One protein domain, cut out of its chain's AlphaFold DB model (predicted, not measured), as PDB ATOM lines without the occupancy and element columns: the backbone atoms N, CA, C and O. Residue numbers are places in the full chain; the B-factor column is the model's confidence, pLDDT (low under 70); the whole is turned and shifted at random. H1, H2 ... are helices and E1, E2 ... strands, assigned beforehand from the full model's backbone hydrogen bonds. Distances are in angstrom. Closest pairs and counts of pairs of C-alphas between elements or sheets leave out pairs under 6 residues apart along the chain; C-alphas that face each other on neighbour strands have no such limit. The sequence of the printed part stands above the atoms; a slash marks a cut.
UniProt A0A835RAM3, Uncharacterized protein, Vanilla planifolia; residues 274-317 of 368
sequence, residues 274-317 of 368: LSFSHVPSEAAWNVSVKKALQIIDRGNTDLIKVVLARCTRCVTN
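What this domain is: This is residues 274 to 317 of the 368 residues of an uncharacterized protein of Vanilla planifolia (UniProt A0A835RAM3). A long, narrow rod: a ribbon of two antiparallel strands, E1 and E2, makes one end, and helix H1 carries the line of E1 onward to the other end, where the chain turns and folds back as a long unnamed link beside H1 to reach E2. The turn at the far end, residues 297 to 302, stands free. The printed part has 44 residues with two named strands and one named helix, in the order E1, H1, E2; the sheet's order is E1 - E2, and the class is mixed, helices and strands. The whole is extended, with a radius of gyration of the C-alphas of 14.4 A and spans of 50 by 16 by 7 A.

How they stand to each other: E1, residues 274 to 279, and E2, residues 311 to 316, are antiparallel neighbours, with 167 degrees between their directions. C-alphas 276 and 314 face each other at 4.4 A. N 277 and O 313 are within hydrogen-bond range at 2.9 A, and so are N 313 and O 277 at 2.8 A. A tight link of 2 residues joins E1 to H1, residues 282 to 297. In H1 every O i to N i+4 pair is within hydrogen-bond range.

Where its parts are: E1 begins at C-alpha 274, (186.710, 185.111, 93.774), and is 17.3 A long from first to last C-alpha. E2 measures 16.0 A and ends at C-alpha 316, (182.511, 186.295, 90.958). H1 measures 22.2 A and ends at C-alpha 297, (171.654, 200.354, 128.822).

The domain as a whole: The C-alphas of Asn 300 and Asn 317, the two farthest apart, are 49.7 A apart, while those of Leu 274 and Asn 317, the first and last printed, are 6.1 A apart. The link from H1 to E2 is long, with 13 residues, 298 to 310. The printed part has no cut. Its mean pLDDT is 92.5, and no printed residue is under 70.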
ATOM      1  N   LEU A 274     185.297 184.740  93.772       94.44
ATOM      2  CA  LEU A 274     186.710 185.111  93.774       94.44
ATOM      3  C   LEU A 274     187.090 185.830  95.067       94.44
ATOM      4  O   LEU A 274     188.186 185.655  95.588       94.44
ATOM      5  N   SER A 275     186.189 186.671  95.571       94.44
ATOM      6  CA  SER A 275     186.366 187.361  96.845       94.44
ATOM      7  C   SER A 275     185.027 187.795  97.423       94.44
ATOM      8  O   SER A 275     184.035 187.950  96.704       94.44
ATOM      9  N   PHE A 276     185.004 188.025  98.730       94.69
ATOM     10  CA  PHE A 276     183.893 188.679  99.401       94.69
ATOM     11  C   PHE A 276     184.404 189.712 100.403       94.69
ATOM     12  O   PHE A 276     185.514 189.616 100.923       94.69
ATOM     13  N   SER A 277     183.583 190.718 100.676       95.75
ATOM     14  CA  SER A 277     183.843 191.731 101.696       95.75
ATOM     15  C   SER A 277     182.557 192.087 102.432       95.75
ATOM     16  O   SER A 277     181.457 191.943 101.893       95.75
ATOM     17  N   HIS A 278     182.695 192.558 103.670       95.38
ATOM     18  CA  HIS A 278     181.568 192.970 104.498       95.38
ATOM     19  C   HIS A 278     181.631 194.461 104.804       95.38
ATOM     20  O   HIS A 278     182.680 194.985 105.183       95.38
ATOM     21  N   VAL A 279     180.486 195.129 104.678       92.25
ATOM     22  CA  VAL A 279     180.313 196.537 105.036       92.25
ATOM     23  C   VAL A 279     179.102 196.662 105.969       92.25
ATOM     24  O   VAL A 279     177.974 196.450 105.524       92.25
ATOM     25  N   PRO A 280     179.293 196.990 107.259       94.44
ATOM     26  CA  PRO A 280     180.584 197.166 107.934       94.44
ATOM     27  C   PRO A 280     181.380 195.851 108.057       94.44
ATOM     28  O   PRO A 280     180.810 194.758 108.002       94.44
ATOM     29  N   SER A 281     182.700 195.967 108.257       96.50
ATOM     30  CA  SER A 281     183.565 194.832 108.611       96.50
ATOM     31  C   SER A 281     183.188 194.269 109.983       96.50
ATOM     32  O   SER A 281     182.492 194.925 110.753       96.50
ATOM     33  N   GLU A 282     183.665 193.076 110.334       96.62
ATOM     34  CA  GLU A 282     183.376 192.469 111.641       96.62
ATOM     35  C   GLU A 282     183.821 193.351 112.820       96.62
ATOM     36  O   GLU A 282     183.053 193.586 113.753       96.62
ATOM     37  N   ALA A 283     185.030 193.915 112.753       97.38
ATOM     38  CA  ALA A 283     185.525 194.827 113.781       97.38
ATOM     39  C   ALA A 283     184.624 196.069 113.918       97.38
ATOM     40  O   ALA A 283     184.237 196.439 115.026       97.38
ATOM     41  N   ALA A 284     184.236 196.680 112.793       97.06
ATOM     42  CA  ALA A 284     183.343 197.835 112.787       97.06
ATOM     43  C   ALA A 284     181.923 197.476 113.266       97.06
ATOM     44  O   ALA A 284     181.319 198.239 114.018       97.06
ATOM     45  N   TRP A 285     181.417 196.296 112.905       96.94
ATOM     46  CA  TRP A 285     180.144 195.758 113.380       96.94
ATOM     47  C   TRP A 285     180.135 195.606 114.903       96.94
ATOM     48  O   TRP A 285     179.220 196.098 115.559       96.94
ATOM     49  N   ASN A 286     181.184 195.016 115.479       97.50
ATOM     50  CA  ASN A 286     181.319 194.851 116.927       97.50
ATOM     51  C   ASN A 286     181.334 196.199 117.658       97.50
ATOM     52  O   ASN A 286     180.707 196.341 118.710       97.50
ATOM     53  N   VAL A 287     182.000 197.210 117.090       97.69
ATOM     54  CA  VAL A 287     181.956 198.585 117.612       97.69
ATOM     55  C   VAL A 287     180.532 199.150 117.548       97.69
ATOM     56  O   VAL A 287     180.055 199.702 118.540       97.69
ATOM     57  N   SER A 288     179.822 198.986 116.424       96.25
ATOM     58  CA  SER A 288     178.434 199.448 116.275       96.25
ATOM     59  C   SER A 288     177.470 198.771 117.254       96.25
ATOM     60  O   SER A 288     176.647 199.458 117.856       96.25
ATOM     61  N   VAL A 289     177.593 197.457 117.462       96.38
ATOM     62  CA  VAL A 289     176.763 196.697 118.410       96.38
ATOM     63  C   VAL A 289     177.033 197.141 119.847       96.38
ATOM     64  O   VAL A 289     176.091 197.468 120.563       96.38
ATOM     65  N   LYS A 290     178.303 197.234 120.268       96.56
ATOM     66  CA  LYS A 290     178.653 197.713 121.619       96.56
ATOM     67  C   LYS A 290     178.137 199.126 121.870       96.56
ATOM     68  O   LYS A 290     177.611 199.398 122.944       96.56
ATOM     69  N   LYS A 291     178.243 200.014 120.876       94.62
ATOM     70  CA  LYS A 291     177.696 201.373 120.963       94.62
ATOM     71  C   LYS A 291     176.174 201.359 121.116       94.62
ATOM     72  O   LYS A 291     175.656 202.098 121.944       94.62
ATOM     73  N   ALA A 292     175.469 200.535 120.340       94.00
ATOM     74  CA  ALA A 292     174.020 200.395 120.450       94.00
ATOM     75  C   ALA A 292     173.595 199.916 121.846       94.00
ATOM     76  O   ALA A 292     172.732 200.541 122.453       94.00
ATOM     77  N   LEU A 293     174.247 198.877 122.377       94.50
ATOM     78  CA  LEU A 293     173.977 198.359 123.722       94.50
ATOM     79  C   LEU A 293     174.237 199.418 124.798       94.50
ATOM     80  O   LEU A 293     173.370 199.676 125.617       94.50
ATOM     81  N   GLN A 294     175.367 200.128 124.728       93.69
ATOM     82  CA  GLN A 294     175.663 201.216 125.667       93.69
ATOM     83  C   GLN A 294     174.610 202.331 125.658       93.69
ATOM     84  O   GLN A 294     174.363 202.929 126.700       93.69
ATOM     85  N   ILE A 295     174.033 202.661 124.498       92.44
ATOM     86  CA  ILE A 295     172.972 203.674 124.404       92.44
ATOM     87  C   ILE A 295     171.694 203.166 125.081       92.44
ATOM     88  O   ILE A 295     171.107 203.903 125.867       92.44
ATOM     89  N   ILE A 296     171.314 201.914 124.816       92.50
ATOM     90  CA  ILE A 296     170.125 201.273 125.395       92.50
ATOM     91  C   ILE A 296     170.272 201.148 126.923       92.50
ATOM     92  O   ILE A 296     169.396 201.577 127.668       92.50
ATOM     93  N   ASP A 297     171.412 200.645 127.401       90.06
ATOM     94  CA  ASP A 297     171.654 200.354 128.822       90.06
ATOM     95  C   ASP A 297     171.769 201.615 129.687       90.06
ATOM     96  O   ASP A 297     171.466 201.590 130.879       90.06
ATOM     97  N   ARG A 298     172.213 202.741 129.111       85.25
ATOM     98  CA  ARG A 298     172.354 204.007 129.849       85.25
ATOM     99  C   ARG A 298     171.015 204.602 130.283       85.25
ATOM    100  O   ARG A 298     171.042 205.517 131.097       85.25
ATOM    101  N   GLY A 299     169.883 204.168 129.721       73.25
ATOM    102  CA  GLY A 299     168.536 204.625 130.099       73.25
ATOM    103  C   GLY A 299     168.225 206.106 129.827       73.25
ATOM    104  O   GLY A 299     167.094 206.535 130.009       73.25
ATOM    105  N   ASN A 300     169.201 206.889 129.360       77.00
ATOM    106  CA  ASN A 300     169.070 208.326 129.089       77.00
ATOM    107  C   ASN A 300     168.535 208.635 127.678       77.00
ATOM    108  O   ASN A 300     168.528 209.791 127.262       77.00
ATOM    109  N   THR A 301     168.155 207.612 126.912       79.62
ATOM    110  CA  THR A 301     167.542 207.756 125.585       79.62
ATOM    111  C   THR A 301     166.338 206.836 125.484       79.62
ATOM    112  O   THR A 301     166.387 205.729 126.013       79.62
ATOM    113  N   ASP A 302     165.331 207.221 124.704       88.31
ATOM    114  CA  ASP A 302     164.143 206.391 124.444       88.31
ATOM    115  C   ASP A 302     164.421 205.188 123.512       88.31
ATOM    116  O   ASP A 302     163.513 204.451 123.121       88.31
ATOM    117  N   LEU A 303     165.678 204.980 123.099       88.44
ATOM    118  CA  LEU A 303     166.056 203.900 122.197       88.44
ATOM    119  C   LEU A 303     166.073 202.557 122.943       88.44
ATOM    120  O   LEU A 303     167.031 202.247 123.639       88.44
ATOM    121  N   ILE A 304     165.047 201.731 122.724       91.75
ATOM    122  CA  ILE A 304     164.924 200.379 123.313       91.75
ATOM    123  C   ILE A 304     165.374 199.248 122.378       91.75
ATOM    124  O   ILE A 304     165.648 198.131 122.811       91.75
ATOM    125  N   LYS A 305     165.408 199.506 121.067       91.62
ATOM    126  CA  LYS A 305     165.748 198.520 120.038       91.62
ATOM    127  C   LYS A 305     166.307 199.222 118.813       91.62
ATOM    128  O   LYS A 305     165.769 200.230 118.366       91.62
ATOM    129  N   VAL A 306     167.335 198.631 118.214       92.00
ATOM    130  CA  VAL A 306     167.868 199.057 116.919       92.00
ATOM    131  C   VAL A 306     168.099 197.844 116.027       92.00
ATOM    132  O   VAL A 306     168.543 196.793 116.483       92.00
ATOM    133  N   VAL A 307     167.792 197.984 114.737       90.81
ATOM    134  CA  VAL A 307     168.128 196.981 113.722       90.81
ATOM    135  C   VAL A 307     169.348 197.477 112.959       90.81
ATOM    136  O   VAL A 307     169.277 198.468 112.228       90.81
ATOM    137  N   LEU A 308     170.467 196.774 113.086       92.06
ATOM    138  CA  LEU A 308     171.673 197.015 112.297       92.06
ATOM    139  C   LEU A 308     171.660 196.120 111.052       92.06
ATOM    140  O   LEU A 308     171.045 195.058 111.056       92.06
ATOM    141  N   ALA A 309     172.274 196.570 109.958       90.81
ATOM    142  CA  ALA A 309     172.395 195.778 108.734       90.81
ATOM    143  C   ALA A 309     173.845 195.724 108.269       90.81
ATOM    144  O   ALA A 309     174.628 196.635 108.545       90.81
ATOM    145  N   ARG A 310     174.178 194.640 107.571       91.81
ATOM    146  CA  ARG A 310     175.496 194.392 107.000       91.81
ATOM    147  C   ARG A 310     175.330 193.958 105.553       91.81
ATOM    148  O   ARG A 310     174.579 193.031 105.272       91.81
ATOM    149  N   CYS A 311     176.040 194.626 104.659       91.50
ATOM    150  CA  CYS A 311     176.141 194.279 103.253       91.50
ATOM    151  C   CYS A 311     177.297 193.291 103.057       91.50
ATOM    152  O   CYS A 311     178.399 193.521 103.562       91.50
ATOM    153  N   THR A 312     177.053 192.209 102.322       94.94
ATOM    154  CA  THR A 312     178.101 191.311 101.826       94.94
ATOM    155  C   THR A 312     178.246 191.540 100.332       94.94
ATOM    156  O   THR A 312     177.305 191.320  99.576       94.94
ATOM    157  N   ARG A 313     179.426 191.983  99.906       93.75
ATOM    158  CA  ARG A 313     179.759 192.187  98.496       93.75
ATOM    159  C   ARG A 313     180.557 190.989  98.017       93.75
ATOM    160  O   ARG A 313     181.625 190.739  98.566       93.75
ATOM    161  N   CYS A 314     180.048 190.273  97.019       93.25
ATOM    162  CA  CYS A 314     180.717 189.123  96.416       93.25
ATOM    163  C   CYS A 314     181.178 189.484  95.003       93.25
ATOM    164  O   CYS A 314     180.398 190.026  94.223       93.25
ATOM    165  N   VAL A 315     182.431 189.174  94.679       93.94
ATOM    166  CA  VAL A 315     182.977 189.264  93.321       93.94
ATOM    167  C   VAL A 315     183.093 187.850  92.782       93.94
ATOM    168  O   VAL A 315     183.715 186.997  93.417       93.94
ATOM    169  N   THR A 316     182.510 187.602  91.618       93.94
ATOM    170  CA  THR A 316     182.511 186.295  90.958       93.94
ATOM    171  C   THR A 316     183.365 186.293  89.698       93.94
ATOM    172  O   THR A 316     183.663 187.341  89.129       93.94
ATOM    173  N   ASN A 317     183.775 185.102  89.259       93.25
ATOM    174  CA  ASN A 317     184.553 184.918  88.028       93.25
ATOM    175  C   ASN A 317     183.737 185.108  86.739       93.25
ATOM    176  O   ASN A 317     184.316 185.257  85.666       93.25
TER     177      ASN A 317